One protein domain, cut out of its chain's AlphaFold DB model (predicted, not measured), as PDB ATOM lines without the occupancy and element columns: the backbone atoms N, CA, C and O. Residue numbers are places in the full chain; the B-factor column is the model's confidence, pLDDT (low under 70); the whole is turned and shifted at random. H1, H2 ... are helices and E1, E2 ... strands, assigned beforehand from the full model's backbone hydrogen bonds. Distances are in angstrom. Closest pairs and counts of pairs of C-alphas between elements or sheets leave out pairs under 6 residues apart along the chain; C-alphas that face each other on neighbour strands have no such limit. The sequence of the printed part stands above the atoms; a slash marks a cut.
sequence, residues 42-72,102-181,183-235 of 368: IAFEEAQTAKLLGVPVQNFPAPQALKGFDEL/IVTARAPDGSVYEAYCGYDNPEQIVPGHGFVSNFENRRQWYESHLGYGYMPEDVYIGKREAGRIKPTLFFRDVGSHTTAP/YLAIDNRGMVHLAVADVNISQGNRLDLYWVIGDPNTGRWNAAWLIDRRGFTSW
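AT A GLANCE: This is residues 42 to 72, 102 to 181 and 183 to 235 of the 368 residues of an uncharacterized protein of Acidobacteria bacterium (UniProt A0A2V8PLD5). Two strongly twisted sheets, partly face to face, make a loose sandwich: E1, E9, E8, E7 and E6 form one layer and E2, E3, E4 and E5 the other. Helix H1 packs on one face of the five-stranded layer, and its residues 49 to 53 come near E5 of the other. The printed part has 164 residues, with one named helix and nine named strands in the order H1 E1 E2 E3 E4 E5 E6 E7 E8 E9; the larger sheet is mixed, the smaller antiparallel. The class is mostly strand, though only 80 residues are in named elements, under half. The whole is compact, with a radius of gyration of the C-alphas of 16.1 A and spans of 44 by 43 by 25 A.

HOW THE PARTS SIT: H1, residues 42 to 53, has every O i to N i+4 pair within hydrogen-bond range. It is on the sheet that begins with E1, residues 57 to 59; the closest C-alphas of the two are those of Ala 50 and Val 57, 5.5 A apart. E2, residues 102 to 106, E3, residues 112 to 118, E4, residues 154 to 161, and E5, residues 164 to 172, form a meander, each strand the antiparallel neighbour of the one before. N 103 and O 115 are 3.0 A apart, N 114 and O 158 2.8 A, and N 155 and O 171 2.8 A. E6, residues 183 to 186, E7, residues 192 to 200, E8, residues 206 to 215, and E9, residues 220 to 232, form a second meander, with N 193 and O 185 at 2.8 A, N 196 and O 210 at 2.9 A, and N 211 and O 225 at 2.8 A. E1 is parallel to E9, with N 58 and O 224 at 2.9 A. The closest C-alphas of E2 and E6 are those of Ala 105 and Ala 185, 5.6 A apart.

IN THESE COORDINATES: H1 runs 16.6 A from C-alpha 42 at (11.785, 6.859, -0.837). E3 spans 19.1 A, E4 19.3 A, E5 19.2 A, E7 24.8 A and E8 29.0 A. E9 spans 27.5 A, ends at C-alpha 232 at (1.578, 14.687, -6.623) and bends by 80 degrees at residue 229.

THE WHOLE: The C-alphas of Leu 72 and Gly 128, the two farthest apart, are 48.5 A apart. Residues 73 to 101 are not printed, with 32.5 A between C-alphas 72 and 102; residue 182 is not printed either, with 6.7 A between C-alphas 181 and 183. The link from E3 to E4 is long, 35 residues. The mean pLDDT of the printed part is 79.9, and residues 133 to 152, 173 to 181, 200 to 205 and 231 to 235 are under 70.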
ATOM      1  N   ILE A  42      13.133   6.957  -1.425       71.94
ATOM      2  CA  ILE A  42      11.785   6.859  -0.837       71.94
ATOM      3  C   ILE A  42      11.890   6.343   0.597       71.94
ATOM      4  O   ILE A  42      11.324   6.934   1.516       71.94
ATOM      5  N   ALA A  43      12.626   5.246   0.790       74.62
ATOM      6  CA  ALA A  43      12.817   4.648   2.106       74.62
ATOM      7  C   ALA A  43      13.556   5.601   3.058       74.62
ATOM      8  O   ALA A  43      13.235   5.671   4.248       74.62
ATOM      9  N   PHE A  44      14.522   6.362   2.538       74.94
ATOM     10  CA  PHE A  44      15.208   7.393   3.307       74.94
ATOM     11  C   PHE A  44      14.260   8.512   3.746       74.94
ATOM     12  O   PHE A  44      14.211   8.833   4.936       74.94
ATOM     13  N   GLU A  45      13.482   9.075   2.819       72.38
ATOM     14  CA  GLU A  45      12.513  10.119   3.133       72.38
ATOM     15  C   GLU A  45      11.527   9.596   4.194       72.38
ATOM     16  O   GLU A  45      11.375  10.204   5.258       72.38
ATOM     17  N   GLU A  46      10.903   8.434   4.003       75.69
ATOM     18  CA  GLU A  46      10.010   7.841   5.011       75.69
ATOM     19  C   GLU A  46      10.659   7.710   6.395       75.69
ATOM     20  O   GLU A  46      10.060   8.115   7.398       75.69
ATOM     21  N   ALA A  47      11.890   7.192   6.458       77.00
ATOM     22  CA  ALA A  47      12.619   7.004   7.708       77.00
ATOM     23  C   ALA A  47      12.882   8.331   8.427       77.00
ATOM     24  O   ALA A  47      12.751   8.420   9.651       77.00
ATOM     25  N   GLN A  48      13.210   9.385   7.684       75.69
ATOM     26  CA  GLN A  48      13.408  10.695   8.283       75.69
ATOM     27  C   GLN A  48      12.096  11.341   8.735       75.69
ATOM     28  O   GLN A  48      12.069  11.934   9.811       75.69
ATOM     29  N   THR A  49      10.995  11.192   7.991       77.38
ATOM     30  CA  THR A  49       9.686  11.671   8.472       77.38
ATOM     31  C   THR A  49       9.293  10.957   9.758       77.38
ATOM     32  O   THR A  49       8.887  11.609  10.716       77.38
ATOM     33  N   ALA A  50       9.516   9.642   9.851       81.12
ATOM     34  CA  ALA A  50       9.307   8.903  11.094       81.12
ATOM     35  C   ALA A  50      10.199   9.417  12.242       81.12
ATOM     36  O   ALA A  50       9.714   9.641  13.352       81.12
ATOM     37  N   LYS A  51      11.491   9.666  11.977       80.44
ATOM     38  CA  LYS A  51      12.435  10.248  12.950       80.44
ATOM     39  C   LYS A  51      11.950  11.605  13.468       80.44
ATOM     40  O   LYS A  51      12.054  11.867  14.663       80.44
ATOM     41  N   LEU A  52      11.426  12.454  12.587       77.75
ATOM     42  CA  LEU A  52      11.002  13.818  12.911       77.75
ATOM     43  C   LEU A  52       9.665  13.885  13.632       77.75
ATOM     44  O   LEU A  52       9.488  14.710  14.524       77.75
ATOM     45  N   LEU A  53       8.754  12.984  13.287       81.00
ATOM     46  CA  LEU A  53       7.499  12.823  14.003       81.00
ATOM     47  C   LEU A  53       7.700  12.125  15.355       81.00
ATOM     48  O   LEU A  53       6.883  12.292  16.255       81.00
ATOM     49  N   GLY A  54       8.771  11.346  15.521       85.88
ATOM     50  CA  GLY A  54       8.996  10.535  16.721       85.88
ATOM     51  C   GLY A  54       8.029   9.351  16.842       85.88
ATOM     52  O   GLY A  54       7.936   8.737  17.904       85.88
ATOM     53  N   VAL A  55       7.315   9.022  15.760       89.44
ATOM     54  CA  VAL A  55       6.386   7.892  15.651       89.44
ATOM     55  C   VAL A  55       6.584   7.177  14.314       89.44
ATOM     56  O   VAL A  55       6.933   7.819  13.320       89.44
ATOM     57  N   PRO A  56       6.358   5.853  14.249       90.12
ATOM     58  CA  PRO A  56       6.450   5.129  12.991       90.12
ATOM     59  C   PRO A  56       5.369   5.602  12.014       90.12
ATOM     60  O   PRO A  56       4.191   5.700  12.366       90.12
ATOM     61  N   VAL A  57       5.777   5.844  10.770       88.44
ATOM     62  CA  VAL A  57       4.861   6.096   9.655       88.44
ATOM     63  C   VAL A  57       4.254   4.770   9.213       88.44
ATOM     64  O   VAL A  57       4.966   3.816   8.907       88.44
ATOM     65  N   GLN A  58       2.928   4.713   9.169       92.19
ATOM     66  CA  GLN A  58       2.184   3.543   8.713       92.19
ATOM     67  C   GLN A  58       1.646   3.769   7.301       92.19
ATOM     68  O   GLN A  58       1.236   4.871   6.950       92.19
ATOM     69  N   ASN A  59       1.570   2.718   6.490       92.25
ATOM     70  CA  ASN A  59       0.807   2.798   5.247       92.25
ATOM     71  C   ASN A  59      -0.691   2.893   5.546       92.25
ATOM     72  O   ASN A  59      -1.170   2.360   6.552       92.25
ATOM     73  N   PHE A  60      -1.443   3.525   4.643       93.81
ATOM     74  CA  PHE A  60      -2.899   3.493   4.710       93.81
ATOM     75  C   PHE A  60      -3.409   2.039   4.811       93.81
ATOM     76  O   PHE A  60      -2.883   1.167   4.108       93.81
ATOM     77  N   PRO A  61      -4.414   1.743   5.655       92.38
ATOM     78  CA  PRO A  61      -4.857   0.370   5.878       92.38
ATOM     79  C   PRO A  61      -5.347  -0.359   4.616       92.38
ATOM     80  O   PRO A  61      -5.894   0.227   3.673       92.38
ATOM     81  N   ALA A  62      -5.196  -1.685   4.619       90.62
ATOM     82  CA  ALA A  62      -5.860  -2.564   3.659       90.62
ATOM     83  C   ALA A  62      -7.400  -2.442   3.781       90.62
ATOM     84  O   ALA A  62      -7.904  -2.144   4.865       90.62
ATOM     85  N   PRO A  63      -8.173  -2.678   2.702       91.62
ATOM     86  CA  PRO A  63      -7.748  -3.202   1.399       91.62
ATOM     87  C   PRO A  63      -7.265  -2.133   0.412       91.62
ATOM     88  O   PRO A  63      -6.716  -2.475  -0.629       91.62
ATOM     89  N   GLN A  64      -7.486  -0.850   0.701       92.75
ATOM     90  CA  GLN A  64      -7.199   0.221  -0.251       92.75
ATOM     91  C   GLN A  64      -5.711   0.563  -0.320       92.75
ATOM     92  O   GLN A  64      -5.223   0.898  -1.400       92.75
ATOM     93  N   ALA A  65      -4.972   0.419   0.785       90.62
ATOM     94  CA  ALA A  65      -3.544   0.725   0.824       90.62
ATOM     95  C   ALA A  65      -3.254   2.107   0.198       90.62
ATOM     96  O   ALA A  65      -4.091   3.010   0.242       90.62
ATOM     97  N   LEU A  66      -2.092   2.303  -0.419       86.00
ATOM     98  CA  LEU A  66      -1.685   3.613  -0.943       86.00
ATOM     99  C   LEU A  66      -2.403   4.025  -2.239       86.00
ATOM    100  O   LEU A  66      -2.541   5.214  -2.497       86.00
ATOM    101  N   LYS A  67      -2.891   3.068  -3.041       82.81
ATOM    102  CA  LYS A  67      -3.361   3.325  -4.421       82.81
ATOM    103  C   LYS A  67      -4.835   3.008  -4.681       82.81
ATOM    104  O   LYS A  67      -5.351   3.385  -5.726       82.81
ATOM    105  N   GLY A  68      -5.502   2.289  -3.782       88.75
ATOM    106  CA  GLY A  68      -6.902   1.905  -3.933       88.75
ATOM    107  C   GLY A  68      -7.844   3.034  -3.531       88.75
ATOM    108  O   GLY A  68      -7.701   3.615  -2.457       88.75
ATOM    109  N   PHE A  69      -8.828   3.305  -4.380       91.94
ATOM    110  CA  PHE A  69      -9.878   4.290  -4.150       91.94
ATOM    111  C   PHE A  69     -11.198   3.714  -4.636       91.94
ATOM    112  O   PHE A  69     -11.248   3.088  -5.694       91.94
ATOM    113  N   ASP A  70     -12.258   3.925  -3.867       94.75
ATOM    114  CA  ASP A  70     -13.602   3.657  -4.358       94.75
ATOM    115  C   ASP A  70     -14.042   4.800  -5.267       94.75
ATOM    116  O   ASP A  70     -13.664   5.947  -5.046       94.75
ATOM    117  N   GLU A  71     -14.885   4.511  -6.246       94.62
ATOM    118  CA  GLU A  71     -15.613   5.553  -6.968       94.62
ATOM    119  C   GLU A  71     -16.890   5.921  -6.196       94.62
ATOM    120  O   GLU A  71     -17.371   5.156  -5.350       94.62
ATOM    121  N   LEU A  72     -17.471   7.086  -6.497       94.69
ATOM    122  CA  LEU A  72     -18.793   7.428  -5.972       94.69
ATOM    123  C   LEU A  72     -19.818   6.328  -6.317       94.69
ATOM    124  O   LEU A  72     -19.815   5.824  -7.447       94.69
ATOM    125  N   ILE A 102      -0.890  31.056   7.549       82.69
ATOM    126  CA  ILE A 102      -1.582  30.762   8.807       82.69
ATOM    127  C   ILE A 102      -2.938  30.137   8.499       82.69
ATOM    128  O   ILE A 102      -3.741  30.717   7.767       82.69
ATOM    129  N   VAL A 103      -3.203  28.979   9.099       83.88
ATOM    130  CA  VAL A 103      -4.529  28.349   9.129       83.88
ATOM    131  C   VAL A 103      -4.994  28.201  10.568       83.88
ATOM    132  O   VAL A 103      -4.181  28.073  11.483       83.88
ATOM    133  N   THR A 104      -6.306  28.220  10.781       88.94
ATOM    134  CA  THR A 104      -6.894  28.202  12.124       88.94
ATOM    135  C   THR A 104      -7.918  27.092  12.259       88.94
ATOM    136  O   THR A 104      -8.729  26.896  11.356       88.94
ATOM    137  N   ALA A 105      -7.957  26.445  13.418       90.75
ATOM    138  CA  ALA A 105      -8.983  25.474  13.769       90.75
ATOM    139  C   ALA A 105      -9.499  25.741  15.181       90.75
ATOM    140  O   ALA A 105      -8.751  26.151  16.071       90.75
ATOM    141  N   ARG A 106     -10.793  25.500  15.394       91.06
ATOM    142  CA  ARG A 106     -11.411  25.618  16.714       91.06
ATOM    143  C   ARG A 106     -11.494  24.245  17.366       91.06
ATOM    144  O   ARG A 106     -12.021  23.311  16.773       91.06
ATOM    145  N   ALA A 107     -10.987  24.151  18.586       91.00
ATOM    146  CA  ALA A 107     -11.104  22.976  19.426       91.00
ATOM    147  C   ALA A 107     -12.504  22.887  20.077       91.00
ATOM    148  O   ALA A 107     -13.221  23.891  20.153       91.00
ATOM    149  N   PRO A 108     -12.901  21.709  20.590       87.06
ATOM    150  CA  PRO A 108     -14.215  21.503  21.214       87.06
ATOM    151  C   PRO A 108     -14.476  22.381  22.444       87.06
ATOM    152  O   PRO A 108     -15.620  22.719  22.728       87.06
ATOM    153  N   ASP A 109     -13.417  22.774  23.154       89.06
ATOM    154  CA  ASP A 109     -13.465  23.695  24.297       89.06
ATOM    155  C   ASP A 109     -13.659  25.170  23.880       89.06
ATOM    156  O   ASP A 109     -13.672  26.068  24.720       89.06
ATOM    157  N   GLY A 110     -13.791  25.436  22.576       89.50
ATOM    158  CA  GLY A 110     -13.928  26.768  21.999       89.50
ATOM    159  C   GLY A 110     -12.601  27.485  21.756       89.50
ATOM    160  O   GLY A 110     -12.609  28.542  21.115       89.50
ATOM    161  N   SER A 111     -11.471  26.929  22.203       90.69
ATOM    162  CA  SER A 111     -10.154  27.516  21.970       90.69
ATOM    163  C   SER A 111      -9.769  27.464  20.491       90.69
ATOM    164  O   SER A 111     -10.182  26.576  19.748       90.69
ATOM    165  N   VAL A 112      -9.004  28.459  20.044       93.88
ATOM    166  CA  VAL A 112      -8.526  28.545  18.662       93.88
ATOM    167  C   VAL A 112      -7.052  28.182  18.646       93.88
ATOM    168  O   VAL A 112      -6.256  28.767  19.380       93.88
ATOM    169  N   TYR A 113      -6.718  27.217  17.804       93.44
ATOM    170  CA  TYR A 113      -5.351  26.886  17.454       93.44
ATOM    171  C   TYR A 113      -5.039  27.447  16.078       93.44
ATOM    172  O   TYR A 113      -5.896  27.488  15.191       93.44
ATOM    173  N   GLU A 114      -3.789  27.832  15.909       92.19
ATOM    174  CA  GLU A 114      -3.236  28.302  14.655       92.19
ATOM    175  C   GLU A 114      -2.064  27.411  14.269       92.19
ATOM    176  O   GLU A 114      -1.284  27.000  15.130       92.19
ATOM    177  N   ALA A 115      -1.953  27.122  12.978       88.62
ATOM    178  CA  ALA A 115      -0.784  26.507  12.380       88.62
ATOM    179  C   ALA A 115      -0.142  27.514  11.424       88.62
ATOM    180  O   ALA A 115      -0.731  27.868  10.397       88.62
ATOM    181  N   TYR A 116       1.050  27.978  11.782       87.50
ATOM    182  CA  TYR A 116       1.868  28.864  10.969       87.50
ATOM    183  C   TYR A 116       2.937  28.055  10.241       87.50
ATOM    184  O   TYR A 116       3.750  27.404  10.891       87.50
ATOM    185  N   CYS A 117       2.920  28.106   8.914       83.44
ATOM    186  CA  CYS A 117       3.980  27.596   8.058       83.44
ATOM    187  C   CYS A 117       4.945  28.743   7.751       83.44
ATOM    188  O   CYS A 117       4.526  29.780   7.236       83.44
ATOM    189  N   GLY A 118       6.210  28.603   8.125       81.00
ATOM    190  CA  GLY A 118       7.234  29.610   7.888       81.00
ATOM    191  C   GLY A 118       8.510  29.347   8.679       81.00
ATOM    192  O   GLY A 118       8.667  28.331   9.347       81.00
ATOM    193  N   TYR A 119       9.442  30.292   8.625       81.25
ATOM    194  CA  TYR A 119      10.636  30.262   9.472       81.25
ATOM    195  C   TYR A 119      10.325  30.726  10.897       81.25
ATOM    196  O   TYR A 119       9.297  31.368  11.126       81.25
ATOM    197  N   ASP A 120      11.241  30.451  11.830       84.00
ATOM    198  CA  ASP A 120      11.191  30.920  13.221       84.00
ATOM    199  C   ASP A 120      11.209  32.460  13.292       84.00
ATOM    200  O   ASP A 120      12.253  33.105  13.401       84.00
ATOM    201  N   ASN A 121      10.029  33.061  13.130       87.50
ATOM    202  CA  ASN A 121       9.829  34.498  13.078       87.50
ATOM    203  C   ASN A 121       9.335  34.990  14.451       87.50
ATOM    204  O   ASN A 121       8.198  34.679  14.827       87.50
ATOM    205  N   PRO A 122      10.112  35.818  15.176       88.69
ATOM    206  CA  PRO A 122       9.742  36.316  16.503       88.69
ATOM    207  C   PRO A 122       8.523  37.256  16.501       88.69
ATOM    208  O   PRO A 122       7.984  37.568  17.566       88.69
ATOM    209  N   GLU A 123       8.075  37.730  15.336       90.62
ATOM    210  CA  GLU A 123       6.817  38.471  15.193       90.62
ATOM    211  C   GLU A 123       5.595  37.547  15.219       90.62
ATOM    212  O   GLU A 123       4.527  37.957  15.671       90.62
ATOM    213  N   GLN A 124       5.750  36.300  14.766       90.31
ATOM    214  CA  GLN A 124       4.665  35.322  14.677       90.31
ATOM    215  C   GLN A 124       4.677  34.330  15.837       90.31
ATOM    216  O   GLN A 124       3.608  33.910  16.275       90.31
ATOM    217  N   ILE A 125       5.856  33.975  16.349       92.44
ATOM    218  CA  ILE A 125       6.060  32.882  17.301       92.44
ATOM    219  C   ILE A 125       6.693  33.415  18.593       92.44
ATOM    220  O   ILE A 125       7.529  34.319  18.578       92.44
ATOM    221  N   VAL A 126       6.285  32.871  19.741       92.94
ATOM    222  CA  VAL A 126       6.893  33.179  21.044       92.94
ATOM    223  C   VAL A 126       8.359  32.713  21.061       92.94
ATOM    224  O   VAL A 126       8.595  31.522  20.882       92.94
ATOM    225  N   PRO A 127       9.347  33.593  21.328       90.00
ATOM    226  CA  PRO A 127      10.760  33.207  21.386       90.00
ATOM    227  C   PRO A 127      11.056  32.136  22.446       90.00
ATOM    228  O   PRO A 127      10.400  32.085  23.484       90.00
ATOM    229  N   GLY A 128      12.093  31.321  22.219       86.62
ATOM    230  CA  GLY A 128      12.524  30.299  23.185       86.62
ATOM    231  C   GLY A 128      11.593  29.083  23.276       86.62
ATOM    232  O   GLY A 128      11.608  28.379  24.280       86.62
ATOM    233  N   HIS A 129      10.792  28.832  22.237       88.06
ATOM    234  CA  HIS A 129       9.829  27.723  22.155       88.06
ATOM    235  C   HIS A 129      10.465  26.323  22.104       88.06
ATOM    236  O   HIS A 129       9.782  25.337  22.361       88.06
ATOM    237  N   GLY A 130      11.767  26.223  21.822       84.00
ATOM    238  CA  GLY A 130      12.526  24.968  21.874       84.00
ATOM    239  C   GLY A 130      12.471  24.115  20.601       84.00
ATOM    240  O   GLY A 130      13.234  23.156  20.494       84.00
ATOM    241  N   PHE A 131      11.648  24.468  19.612       82.62
ATOM    242  CA  PHE A 131      11.594  23.776  18.323       82.62
ATOM    243  C   PHE A 131      12.596  24.371  17.329       82.62
ATOM    244  O   PHE A 131      12.260  25.224  16.522       82.62
ATOM    245  N   VAL A 132      13.853  23.929  17.369       74.19
ATOM    246  CA  VAL A 132      14.905  24.503  16.508       74.19
ATOM    247  C   VAL A 132      15.173  23.620  15.286       74.19
ATOM    248  O   VAL A 132      15.490  22.431  15.408       74.19
ATOM    249  N   SER A 133      15.077  24.210  14.093       69.56
ATOM    250  CA  SER A 133      15.501  23.597  12.828       69.56
ATOM    251  C   SER A 133      17.011  23.751  12.627       69.56
ATOM    252  O   SER A 133      17.558  24.841  12.784       69.56
ATOM    253  N   ASN A 134      17.713  22.649  12.354       68.69
ATOM    254  CA  ASN A 134      19.166  22.603  12.199       68.69
ATOM    255  C   ASN A 134      19.610  21.602  11.113       68.69
ATOM    256  O   ASN A 134      18.808  20.933  10.461       68.69
ATOM    257  N   PHE A 135      20.923  21.513  10.894       64.12
ATOM    258  CA  PHE A 135      21.512  20.692   9.835       64.12
ATOM    259  C   PHE A 135      21.403  19.171  10.071       64.12
ATOM    260  O   PHE A 135      21.469  18.412   9.109       64.12
ATOM    261  N   GLU A 136      21.229  18.723  11.315       61.22
ATOM    262  CA  GLU A 136      21.215  17.303  11.720       61.22
ATOM    263  C   GLU A 136      19.799  16.712  11.777       61.22
ATOM    264  O   GLU A 136      19.592  15.491  11.790       61.22
ATOM    265  N   ASN A 137      18.811  17.599  11.859       60.81
ATOM    266  CA  ASN A 137      17.406  17.264  11.972       60.81
ATOM    267  C   ASN A 137      16.615  17.670  10.710       60.81
ATOM    268  O   ASN A 137      15.397  17.565  10.683       60.81
ATOM    269  N   ARG A 138      17.297  18.056   9.631       61.44
ATOM    270  CA  ARG A 138      16.716  18.191   8.287       61.44
ATOM    271  C   ARG A 138      16.851  16.895   7.491       61.44
ATOM    272  O   ARG A 138      17.736  16.086   7.760       61.44
ATOM    273  N   ARG A 139      16.000  16.733   6.478       53.69
ATOM    274  CA  ARG A 139      16.015  15.567   5.588       53.69
ATOM    275  C   ARG A 139      17.104  15.610   4.524       53.69
ATOM    276  O   ARG A 139      17.709  14.579   4.273       53.69
ATOM    277  N   GLN A 140      17.378  16.767   3.914       53.00
ATOM    278  CA  GLN A 140      18.093  16.786   2.629       53.00
ATOM    279  C   GLN A 140      19.329  17.711   2.601       53.00
ATOM    280  O   GLN A 140      19.319  18.835   3.112       53.00
ATOM    281  N   TRP A 141      20.399  17.222   1.956       45.94
ATOM    282  CA  TRP A 141      21.579  17.977   1.507       45.94
ATOM    283  C   TRP A 141      21.376  18.377   0.033       45.94
ATOM    284  O   TRP A 141      21.859  17.718  -0.889       45.94
ATOM    285  N   TYR A 142      20.621  19.449  -0.212       52.81
ATOM    286  CA  TYR A 142      20.237  19.876  -1.568       52.81
ATOM    287  C   TYR A 142      21.380  20.400  -2.455       52.81
ATOM    288  O   TYR A 142      21.192  20.513  -3.667       52.81
ATOM    289  N   GLU A 143      22.573  20.687  -1.916       46.38
ATOM    290  CA  GLU A 143      23.672  21.257  -2.720       46.38
ATOM    291  C   GLU A 143      24.051  20.395  -3.938       46.38
ATOM    292  O   GLU A 143      24.517  20.931  -4.939       46.38
ATOM    293  N   SER A 144      23.829  19.075  -3.897       48.56
ATOM    294  CA  SER A 144      24.368  18.151  -4.907       48.56
ATOM    295  C   SER A 144      23.406  17.723  -6.027       48.56
ATOM    296  O   SER A 144      23.846  17.024  -6.939       48.56
ATOM    297  N   HIS A 145      22.115  18.080  -5.972       48.34
ATOM    298  CA  HIS A 145      21.124  17.639  -6.978       48.34
ATOM    299  C   HIS A 145      20.758  18.731  -7.991       48.34
ATOM    300  O   HIS A 145      20.555  18.421  -9.163       48.34
ATOM    301  N   LEU A 146      20.730  20.002  -7.572       47.75
ATOM    302  CA  LEU A 146      20.438  21.151  -8.448       47.75
ATOM    303  C   LEU A 146      21.393  22.346  -8.244       47.75
ATOM    304  O   LEU A 146      21.212  23.388  -8.867       47.75
ATOM    305  N   GLY A 147      22.417  22.214  -7.388       49.94
ATOM    306  CA  GLY A 147      23.401  23.275  -7.138       49.94
ATOM    307  C   GLY A 147      22.918  24.416  -6.235       49.94
ATOM    308  O   GLY A 147      23.611  25.425  -6.129       49.94
ATOM    309  N   TYR A 148      21.759  24.284  -5.577       47.38
ATOM    310  CA  TYR A 148      21.276  25.254  -4.590       47.38
ATOM    311  C   TYR A 148      20.687  24.565  -3.353       47.38
ATOM    312  O   TYR A 148      19.945  23.589  -3.452       47.38
ATOM    313  N   GLY A 149      21.028  25.084  -2.173       53.81
ATOM    314  CA  GLY A 149      20.432  24.671  -0.906       53.81
ATOM    315  C   GLY A 149      19.014  25.224  -0.777       53.81
ATOM    316  O   GLY A 149      18.844  26.438  -0.742       53.81
ATOM    317  N   TYR A 150      18.001  24.360  -0.703       58.94
ATOM    318  CA  TYR A 150      16.637  24.767  -0.364       58.94
ATOM    319  C   TYR A 150      16.354  24.494   1.122       58.94
ATOM    320  O   TYR A 150      16.728  23.448   1.646       58.94
ATOM    321  N   MET A 151      15.727  25.445   1.817       62.03
ATOM    322  CA  MET A 151      15.326  25.293   3.220       62.03
ATOM    323  C   MET A 151      13.798  25.347   3.301       62.03
ATOM    324  O   MET A 151      13.252  26.449   3.174       62.03
ATOM    325  N   PRO A 152      13.115  24.198   3.475       68.81
ATOM    326  CA  PRO A 152      11.667  24.180   3.651       68.81
ATOM    327  C   PRO A 152      11.258  24.939   4.923       68.81
ATOM    328  O   PRO A 152      12.054  25.113   5.849       68.81
ATOM    329  N   GLU A 153      10.027  25.438   4.930       77.12
ATOM    330  CA  GLU A 153       9.439  26.187   6.045       77.12
ATOM    331  C   GLU A 153       8.938  25.245   7.139       77.12
ATOM    332  O   GLU A 153       8.439  24.185   6.835       77.12
ATOM    333  N   ASP A 154       8.985  25.598   8.418       81.50
ATOM    334  CA  ASP A 154       8.443  24.715   9.456       81.50
ATOM    335  C   ASP A 154       6.963  25.022   9.743       81.50
ATOM    336  O   ASP A 154       6.505  26.150   9.559       81.50
ATOM    337  N   VAL A 155       6.211  24.047  10.264       84.88
ATOM    338  CA  VAL A 155       4.823  24.238  10.707       84.88
ATOM    339  C   VAL A 155       4.755  24.266  12.234       84.88
ATOM    340  O   VAL A 155       4.866  23.241  12.911       84.88
ATOM    341  N   TYR A 156       4.514  25.454  12.780       89.06
ATOM    342  CA  TYR A 156       4.339  25.712  14.207       89.06
ATOM    343  C   TYR A 156       2.859  25.734  14.557       89.06
ATOM    344  O   TYR A 156       2.104  26.525  13.994       89.06
ATOM    345  N   ILE A 157       2.439  24.902  15.508       91.94
ATOM    346  CA  ILE A 157       1.027  24.743  15.859       91.94
ATOM    347  C   ILE A 157       0.825  25.053  17.334       91.94
ATOM    348  O   ILE A 157       1.459  24.445  18.198       91.94
ATOM    349  N   GLY A 158      -0.089  25.967  17.643       93.94
ATOM    350  CA  GLY A 158      -0.373  26.338  19.024       93.94
ATOM    351  C   GLY A 158      -1.456  27.395  19.167       93.94
ATOM    352  O   GLY A 158      -2.140  27.746  18.209       93.94
ATOM    353  N   LYS A 159      -1.621  27.907  20.387       94.69
ATOM    354  CA  LYS A 159      -2.552  29.004  20.696       94.69
ATOM    355  C   LYS A 159      -1.805  30.337  20.677       94.69
ATOM    356  O   LYS A 159      -0.602  30.374  20.941       94.69
ATOM    357  N   ARG A 160      -2.509  31.442  20.414       92.94
ATOM    358  CA  ARG A 160      -1.918  32.774  20.584       92.94
ATOM    359  C   ARG A 160      -1.821  33.166  22.056       92.94
ATOM    360  O   ARG A 160      -2.807  33.117  22.785       92.94
ATOM    361  N   GLU A 161      -0.652  33.650  22.453       90.75
ATOM    362  CA  GLU A 161      -0.379  34.332  23.715       90.75
ATOM    363  C   GLU A 161       0.268  35.688  23.397       90.75
ATOM    364  O   GLU A 161       1.241  35.763  22.650       90.75
ATOM    365  N   ALA A 162      -0.302  36.782  23.918       90.06
ATOM    366  CA  ALA A 162       0.183  38.150  23.677       90.06
ATOM    367  C   ALA A 162       0.419  38.487  22.184       90.06
ATOM    368  O   ALA A 162       1.391  39.146  21.821       90.06
ATOM    369  N   GLY A 163      -0.476  38.016  21.308       90.94
ATOM    370  CA  GLY A 163      -0.412  38.272  19.869       90.94
ATOM    371  C   GLY A 163       0.531  37.360  19.084       90.94
ATOM    372  O   GLY A 163       0.583  37.500  17.868       90.94
ATOM    373  N   ARG A 164       1.213  36.398  19.715       94.12
ATOM    374  CA  ARG A 164       2.128  35.447  19.056       94.12
ATOM    375  C   ARG A 164       1.696  34.011  19.294       94.12
ATOM    376  O   ARG A 164       1.152  33.704  20.347       94.12
ATOM    377  N   ILE A 165       1.952  33.120  18.349       93.62
ATOM    378  CA  ILE A 165       1.718  31.686  18.510       93.62
ATOM    379  C   ILE A 165       2.725  31.150  19.526       93.62
ATOM    380  O   ILE A 165       3.930  31.307  19.351       93.62
ATOM    381  N   LYS A 166       2.240  30.502  20.582       94.81
ATOM    382  CA  LYS A 166       3.063  29.668  21.456       94.81
ATOM    383  C   LYS A 166       2.964  28.230  20.965       94.81
ATOM    384  O   LYS A 166       1.917  27.609  21.176       94.81
ATOM    385  N   PRO A 167       3.997  27.704  20.291       92.81
ATOM    386  CA  PRO A 167       3.923  26.380  19.706       92.81
ATOM    387  C   PRO A 167       3.803  25.326  20.803       92.81
ATOM    388  O   PRO A 167       4.556  25.325  21.775       92.81
ATOM    389  N   THR A 168       2.848  24.427  20.627       93.94
ATOM    390  CA  THR A 168       2.695  23.205  21.419       93.94
ATOM    391  C   THR A 168       3.035  21.973  20.596       93.94
ATOM    392  O   THR A 168       3.501  20.983  21.137       93.94
ATOM    393  N   LEU A 169       2.820  22.036  19.282       91.38
ATOM    394  CA  LEU A 169       3.224  21.019  18.323       91.38
ATOM    395  C   LEU A 169       4.052  21.674  17.223       91.38
ATOM    396  O   LEU A 169       3.905  22.860  16.922       91.38
ATOM    397  N   PHE A 170       4.907  20.867  16.615       87.19
ATOM    398  CA  PHE A 170       5.817  21.292  15.570       87.19
ATOM    399  C   PHE A 170       5.942  20.174  14.548       87.19
ATOM    400  O   PHE A 170       6.217  19.027  14.909       87.19
ATOM    401  N   PHE A 171       5.731  20.507  13.285       82.31
ATOM    402  CA  PHE A 171       6.027  19.626  12.173       82.31
ATOM    403  C   PHE A 171       7.112  20.283  11.333       82.31
ATOM    404  O   PHE A 171       6.942  21.403  10.858       82.31
ATOM    405  N   ARG A 172       8.231  19.585  11.157       76.38
ATOM    406  CA  ARG A 172       9.255  20.021  10.215       76.38
ATOM    407  C   ARG A 172       8.764  19.690   8.820       76.38
ATOM    408  O   ARG A 172       8.612  18.509   8.520       76.38
ATOM    409  N   ASP A 173       8.529  20.700   7.990       65.12
ATOM    410  CA  ASP A 173       8.388  20.442   6.564       65.12
ATOM    411  C   ASP A 173       9.745  20.007   6.033       65.12
ATOM    412  O   ASP A 173      10.811  20.501   6.401       65.12
ATOM    413  N   VAL A 174       9.689  18.986   5.217       55.88
ATOM    414  CA  VAL A 174      10.799  18.092   4.965       55.88
ATOM    415  C   VAL A 174      11.203  18.072   3.502       55.88
ATOM    416  O   VAL A 174      12.208  17.451   3.158       55.88
ATOM    417  N   GLY A 175      10.494  18.836   2.675       50.78
ATOM    418  CA  GLY A 175      10.859  19.010   1.284       50.78
ATOM    419  C   GLY A 175       9.944  19.910   0.478       50.78
ATOM    420  O   GLY A 175      10.245  20.121  -0.693       50.78
ATOM    421  N   SER A 176       8.855  20.462   1.031       51.19
ATOM    422  CA  SER A 176       7.940  21.240   0.199       51.19
ATOM    423  C   SER A 176       8.602  22.494  -0.358       51.19
ATOM    424  O   SER A 176       9.124  23.340   0.369       51.19
ATOM    425  N   HIS A 177       8.592  22.624  -1.680       50.56
ATOM    426  CA  HIS A 177       9.019  23.836  -2.356       50.56
ATOM    427  C   HIS A 177       7.975  24.920  -2.143       50.56
ATOM    428  O   HIS A 177       7.005  24.963  -2.884       50.56
ATOM    429  N   THR A 178       8.172  25.838  -1.200       46.59
ATOM    430  CA  THR A 178       7.438  27.101  -0.994       46.59
ATOM    431  C   THR A 178       5.899  27.000  -0.877       46.59
ATOM    432  O   THR A 178       5.256  28.006  -0.594       46.59
ATOM    433  N   THR A 179       5.301  25.820  -1.064       47.25
ATOM    434  CA  THR A 179       3.895  25.605  -1.437       47.25
ATOM    435  C   THR A 179       3.211  24.511  -0.628       47.25
ATOM    436  O   THR A 179       2.068  24.227  -0.966       47.25
ATOM    437  N   ALA A 180       3.838  23.900   0.398       53.22
ATOM    438  CA  ALA A 180       3.169  22.830   1.148       53.22
ATOM    439  C   ALA A 180       1.794  23.299   1.608       53.22
ATOM    440  O   ALA A 180       1.683  24.220   2.422       53.22
ATOM    441  N   PRO A 181       0.741  22.650   1.119       57.78
ATOM    442  CA  PRO A 181      -0.579  22.925   1.597       57.78
ATOM    443  C   PRO A 181      -0.746  22.259   2.962       57.78
ATOM    444  O   PRO A 181      -0.731  21.034   3.075       57.78
ATOM    445  N   TYR A 183      -3.523  22.017   6.118       80.56
ATOM    446  CA  TYR A 183      -4.785  22.282   6.794       80.56
ATOM    447  C   TYR A 183      -4.771  21.641   8.167       80.56
ATOM    448  O   TYR A 183      -4.208  20.562   8.373       80.56
ATOM    449  N   LEU A 184      -5.423  22.331   9.089       87.94
ATOM    450  CA  LEU A 184      -5.525  21.951  10.480       87.94
ATOM    451  C   LEU A 184      -6.977  21.608  10.801       87.94
ATOM    452  O   LEU A 184      -7.876  22.413  10.568       87.94
ATOM    453  N   ALA A 185      -7.183  20.459  11.436       93.25
ATOM    454  CA  ALA A 185      -8.435  20.121  12.097       93.25
ATOM    455  C   ALA A 185      -8.167  19.705  13.545       93.25
ATOM    456  O   ALA A 185      -7.090  19.200  13.861       93.25
ATOM    457  N   ILE A 186      -9.145  19.912  14.429       93.88
ATOM    458  CA  ILE A 186      -9.074  19.463  15.824       93.88
ATOM    459  C   ILE A 186     -10.267  18.569  16.118       93.88
ATOM    460  O   ILE A 186     -11.407  19.008  15.983       93.88
ATOM    461  N   ASP A 187     -10.007  17.319  16.500       93.44
ATOM    462  CA  ASP A 187     -11.067  16.361  16.816       93.44
ATOM    463  C   ASP A 187     -11.737  16.652  18.175       93.44
ATOM    464  O   ASP A 187     -11.314  17.514  18.950       93.44
ATOM    465  N   ASN A 188     -12.791  15.900  18.505       91.88
ATOM    466  CA  ASN A 188     -13.513  16.061  19.771       91.88
ATOM    467  C   ASN A 188     -12.696  15.752  21.041       91.88
ATOM    468  O   ASN A 188     -13.169  16.036  22.140       91.88
ATOM    469  N   ARG A 189     -11.501  15.169  20.912       92.25
ATOM    470  CA  ARG A 189     -10.575  14.895  22.018       92.25
ATOM    471  C   ARG A 189      -9.521  15.995  22.162       92.25
ATOM    472  O   ARG A 189      -8.707  15.922  23.077       92.25
ATOM    473  N   GLY A 190      -9.533  17.004  21.289       92.50
ATOM    474  CA  GLY A 190      -8.519  18.055  21.250       92.50
ATOM    475  C   GLY A 190      -7.250  17.651  20.499       92.50
ATOM    476  O   GLY A 190      -6.242  18.347  20.603       92.50
ATOM    477  N   MET A 191      -7.280  16.548  19.746       94.25
ATOM    478  CA  MET A 191      -6.145  16.105  18.942       94.25
ATOM    479  C   MET A 191      -6.049  16.941  17.674       94.25
ATOM    480  O   MET A 191      -7.044  17.157  16.985       94.25
ATOM    481  N   VAL A 192      -4.838  17.371  17.347       93.62
ATOM    482  CA  VAL A 192      -4.511  18.083  16.115       93.62
ATOM    483  C   VAL A 192      -4.335  17.079  14.983       93.62
ATOM    484  O   VAL A 192      -3.536  16.156  15.096       93.62
ATOM    485  N   HIS A 193      -5.053  17.286  13.884       93.44
ATOM    486  CA  HIS A 193      -4.909  16.559  12.628       93.44
ATOM    487  C   HIS A 193      -4.288  17.497  11.599       93.44
ATOM    488  O   HIS A 193      -4.837  18.565  11.322       93.44
ATOM    489  N   LEU A 194      -3.167  17.077  11.025       88.25
ATOM    490  CA  LEU A 194      -2.456  17.810   9.989       88.25
ATOM    491  C   LEU A 194      -2.288  16.896   8.776       88.25
ATOM    492  O   LEU A 194      -1.820  15.762   8.902       88.25
ATOM    493  N   ALA A 195      -2.684  17.396   7.611       84.12
ATOM    494  CA  ALA A 195      -2.320  16.795   6.338       84.12
ATOM    495  C   ALA A 195      -1.119  17.548   5.770       84.12
ATOM    496  O   ALA A 195      -1.124  18.780   5.753       84.12
ATOM    497  N   VAL A 196      -0.103  16.806   5.341       77.06
ATOM    498  CA  VAL A 196       1.157  17.348   4.831       77.06
ATOM    499  C   VAL A 196       1.466  16.682   3.504       77.06
ATOM    500  O   VAL A 196       1.508  15.454   3.432       77.06
ATOM    501  N   ALA A 197       1.710  17.484   2.473       74.31
ATOM    502  CA  ALA A 197       2.273  17.001   1.224       74.31
ATOM    503  C   ALA A 197       3.792  17.211   1.228       74.31
ATOM    504  O   ALA A 197       4.280  18.316   1.454       74.31
ATOM    505  N   ASP A 198       4.528  16.140   0.988       71.19
ATOM    506  CA  ASP A 198       5.967  16.059   1.184       71.19
ATOM    507  C   ASP A 198       6.673  15.692  -0.121       71.19
ATOM    508  O   ASP A 198       6.285  14.728  -0.771       71.19
ATOM    509  N   VAL A 199       7.692  16.453  -0.525       70.00
ATOM    510  CA  VAL A 199       8.325  16.317  -1.844       70.00
ATOM    511  C   VAL A 199       9.388  15.223  -1.850       70.00
ATOM    512  O   VAL A 199      10.425  15.322  -1.198       70.00
ATOM    513  N   ASN A 200       9.216  14.268  -2.755       67.00
ATOM    514  CA  ASN A 200      10.273  13.387  -3.208       67.00
ATOM    515  C   ASN A 200      10.982  13.980  -4.444       67.00
ATOM    516  O   ASN A 200      10.504  13.879  -5.581       67.00
ATOM    517  N   ILE A 201      12.136  14.618  -4.217       59.19
ATOM    518  CA  ILE A 201      12.913  15.295  -5.271       59.19
ATOM    519  C   ILE A 201      13.468  14.308  -6.295       59.19
ATOM    520  O   ILE A 201      13.428  14.589  -7.495       59.19
ATOM    521  N   SER A 202      13.950  13.140  -5.863       61.25
ATOM    522  CA  SER A 202      14.530  12.160  -6.788       61.25
ATOM    523  C   SER A 202      13.499  11.551  -7.739       61.25
ATOM    524  O   SER A 202      13.851  10.988  -8.775       61.25
ATOM    525  N   GLN A 203      12.214  11.759  -7.450       63.53
ATOM    526  CA  GLN A 203      11.099  11.425  -8.321       63.53
ATOM    527  C   GLN A 203      10.551  12.621  -9.118       63.53
ATOM    528  O   GLN A 203       9.392  12.606  -9.530       63.53
ATOM    529  N   GLY A 204      11.364  13.650  -9.367       61.81
ATOM    530  CA  GLY A 204      10.944  14.824 -10.134       61.81
ATOM    531  C   GLY A 204       9.975  15.713  -9.357       61.81
ATOM    532  O   GLY A 204       8.996  16.196  -9.921       61.81
ATOM    533  N   ASN A 205      10.247  15.906  -8.063       63.53
ATOM    534  CA  ASN A 205       9.436  16.686  -7.122       63.53
ATOM    535  C   ASN A 205       8.015  16.147  -6.916       63.53
ATOM    536  O   ASN A 205       7.053  16.906  -6.787       63.53
ATOM    537  N   ARG A 206       7.887  14.821  -6.891       70.06
ATOM    538  CA  ARG A 206       6.612  14.145  -6.674       70.06
ATOM    539  C   ARG A 206       6.245  14.149  -5.198       70.06
ATOM    540  O   ARG A 206       7.070  13.719  -4.404       70.06
ATOM    541  N   LEU A 207       5.041  14.583  -4.819       72.56
ATOM    542  CA  LEU A 207       4.663  14.586  -3.399       72.56
ATOM    543  C   LEU A 207       4.124  13.229  -2.924       72.56
ATOM    544  O   LEU A 207       3.469  12.505  -3.685       72.56
ATOM    545  N   ASP A 208       4.334  12.954  -1.644       79.50
ATOM    546  CA  ASP A 208       3.637  11.973  -0.818       79.50
ATOM    547  C   ASP A 208       2.698  12.714   0.145       79.50
ATOM    548  O   ASP A 208       3.062  13.745   0.707       79.50
ATOM    549  N   LEU A 209       1.476  12.209   0.343       84.44
ATOM    550  CA  LEU A 209       0.522  12.808   1.284       84.44
ATOM    551  C   LEU A 209       0.521  12.039   2.601       84.44
ATOM    552  O   LEU A 209       0.107  10.876   2.655       84.44
ATOM    553  N   TYR A 210       0.901  12.724   3.671       86.00
ATOM    554  CA  TYR A 210       0.860  12.227   5.036       86.00
ATOM    555  C   TYR A 210      -0.314  12.825   5.808       86.00
ATOM    556  O   TYR A 210      -0.649  13.998   5.662       86.00
ATOM    557  N   TRP A 211      -0.910  12.022   6.684       90.50
ATOM    558  CA  TRP A 211      -1.824  12.472   7.725       90.50
ATOM    559  C   TRP A 211      -1.183  12.177   9.074       90.50
ATOM    560  O   TRP A 211      -0.944  11.018   9.411       90.50
ATOM    561  N   VAL A 212      -0.927  13.218   9.858       90.94
ATOM    562  CA  VAL A 212      -0.366  13.104  11.206       90.94
ATOM    563  C   VAL A 212      -1.360  13.585  12.261       90.94
ATOM    564  O   VAL A 212      -2.137  14.516  12.033       90.94
ATOM    565  N   ILE A 213      -1.368  12.911  13.410       94.06
ATOM    566  CA  ILE A 213      -2.213  13.237  14.561       94.06
ATOM    567  C   ILE A 213      -1.314  13.497  15.762       94.06
ATOM    568  O   ILE A 213      -0.516  12.633  16.130       94.06
ATOM    569  N   GLY A 214      -1.451  14.665  16.382       94.12
ATOM    570  CA  GLY A 214      -0.656  15.086  17.534       94.12
ATOM    571  C   GLY A 214      -1.511  15.584  18.687       94.12
ATOM    572  O   GLY A 214      -2.630  16.054  18.494       94.12
ATOM    573  N   ASP A 215      -0.983  15.460  19.898       94.62
ATOM    574  CA  ASP A 215      -1.615  15.961  21.112       94.62
ATOM    575  C   ASP A 215      -0.939  17.270  21.545       94.62
ATOM    576  O   ASP A 215       0.212  17.250  22.000       94.62
ATOM    577  N   PRO A 216      -1.627  18.421  21.437       91.88
ATOM    578  CA  PRO A 216      -1.063  19.697  21.853       91.88
ATOM    579  C   PRO A 216      -0.831  19.806  23.367       91.88
ATOM    580  O   PRO A 216      -0.084  20.680  23.791       91.88
ATOM    581  N   ASN A 217      -1.428  18.949  24.200       91.75
ATOM    582  CA  ASN A 217      -1.210  18.991  25.649       91.75
ATOM    583  C   ASN A 217       0.106  18.323  26.059       91.75
ATOM    584  O   ASN A 217       0.751  18.758  27.011       91.75
ATOM    585  N   THR A 218       0.507  17.265  25.352       92.69
ATOM    586  CA  THR A 218       1.781  16.567  25.592       92.69
ATOM    587  C   THR A 218       2.906  17.055  24.683       92.69
ATOM    588  O   THR A 218       4.074  16.773  24.952       92.69
ATOM    589  N   GLY A 219       2.561  17.778  23.615       90.88
ATOM    590  CA  GLY A 219       3.486  18.293  22.614       90.88
ATOM    591  C   GLY A 219       4.128  17.211  21.752       90.88
ATOM    592  O   GLY A 219       5.258  17.370  21.292       90.88
ATOM    593  N   ARG A 220       3.431  16.084  21.558       91.75
ATOM    594  CA  ARG A 220       3.930  14.928  20.803       91.75
ATOM    595  C   ARG A 220       2.994  14.550  19.666       91.75
ATOM    596  O   ARG A 220       1.771  14.620  19.795       91.75
ATOM    597  N   TRP A 221       3.578  14.091  18.562       92.38
ATOM    598  CA  TRP A 221       2.841  13.342  17.551       92.38
ATOM    599  C   TRP A 221       2.554  11.937  18.078       92.38
ATOM    600  O   TRP A 221       3.414  11.306  18.686       92.38
ATOM    601  N   ASN A 222       1.337  11.456  17.847       94.06
ATOM    602  CA  ASN A 222       0.865  10.163  18.335       94.06
ATOM    603  C   ASN A 222       0.719   9.142  17.209       94.06
ATOM    604  O   ASN A 222       0.830   7.941  17.452       94.06
ATOM    605  N   ALA A 223       0.449   9.596  15.985       93.31
ATOM    606  CA  ALA A 223       0.305   8.714  14.841       93.31
ATOM    607  C   ALA A 223       0.585   9.433  13.521       93.31
ATOM    608  O   ALA A 223       0.393  10.645  13.404       93.31
ATOM    609  N   ALA A 224       1.009   8.655  12.531       91.88
ATOM    610  CA  ALA A 224       1.333   9.125  11.198       91.88
ATOM    611  C   ALA A 224       0.965   8.060  10.166       91.88
ATOM    612  O   ALA A 224       1.319   6.888  10.328       91.88
ATOM    613  N   TRP A 225       0.289   8.474   9.098       92.56
ATOM    614  CA  TRP A 225      -0.061   7.603   7.983       92.56
ATOM    615  C   TRP A 225       0.328   8.224   6.656       92.56
ATOM    616  O   TRP A 225       0.003   9.376   6.391       92.56
ATOM    617  N   LEU A 226       0.946   7.428   5.793       89.69
ATOM    618  CA  LEU A 226       1.048   7.722   4.374       89.69
ATOM    619  C   LEU A 226      -0.285   7.363   3.706       89.69
ATOM    620  O   LEU A 226      -0.667   6.192   3.633       89.69
ATOM    621  N   ILE A 227      -1.005   8.380   3.242       89.38
ATOM    622  CA  ILE A 227      -2.359   8.260   2.686       89.38
ATOM    623  C   ILE A 227      -2.321   7.983   1.185       89.38
ATOM    624  O   ILE A 227      -3.136   7.202   0.673       89.38
ATOM    625  N   ASP A 228      -1.383   8.618   0.485       85.81
ATOM    626  CA  ASP A 228      -1.314   8.606  -0.970       85.81
ATOM    627  C   ASP A 228       0.130   8.755  -1.464       85.81
ATOM    628  O   ASP A 228       0.827   9.696  -1.091       85.81
ATOM    629  N   ARG A 229       0.544   7.814  -2.322       80.81
ATOM    630  CA  ARG A 229       1.844   7.769  -3.010       80.81
ATOM    631  C   ARG A 229       1.608   7.522  -4.493       80.81
ATOM    632  O   ARG A 229       1.802   6.424  -5.028       80.81
ATOM    633  N   ARG A 230       1.092   8.546  -5.158       74.69
ATOM    634  CA  ARG A 230       0.975   8.593  -6.624       74.69
ATOM    635  C   ARG A 230       1.939   9.594  -7.246       74.69
ATOM    636  O   ARG A 230       2.052   9.631  -8.467       74.69
ATOM    637  N   GLY A 231       2.667  10.328  -6.406       64.06
ATOM    638  CA  GLY A 231       3.508  11.429  -6.814       64.06
ATOM    639  C   GLY A 231       2.653  12.601  -7.248       64.06
ATOM    640  O   GLY A 231       2.348  12.740  -8.433       64.06
ATOM    641  N   PHE A 232       2.210  13.411  -6.289       63.66
ATOM    642  CA  PHE A 232       1.578  14.687  -6.623       63.66
ATOM    643  C   PHE A 232       2.554  15.535  -7.412       63.66
ATOM    644  O   PHE A 232       3.764  15.430  -7.250       63.66
ATOM    645  N   THR A 233       2.029  16.393  -8.255       55.84
ATOM    646  CA  THR A 233       2.831  17.483  -8.791       55.84
ATOM    647  C   THR A 233       3.112  18.505  -7.701       55.84
ATOM    648  O   THR A 233       2.638  18.360  -6.579       55.84
ATOM    649  N   SER A 234       3.886  19.546  -8.007       56.25
ATOM    650  CA  SER A 234       4.241  20.585  -7.034       56.25
ATOM    651  C   SER A 234       3.040  21.234  -6.334       56.25
ATOM    652  O   SER A 234       3.259  21.933  -5.355       56.25
ATOM    653  N   TRP A 235       1.804  21.027  -6.809       62.41
ATOM    654  CA  TRP A 235       0.583  21.632  -6.284       62.41
ATOM    655  C   TRP A 235      -0.474  20.568  -5.940       62.41
ATOM    656  O   TRP A 235      -0.767  19.673  -6.732       62.41
TER     657      TRP A 235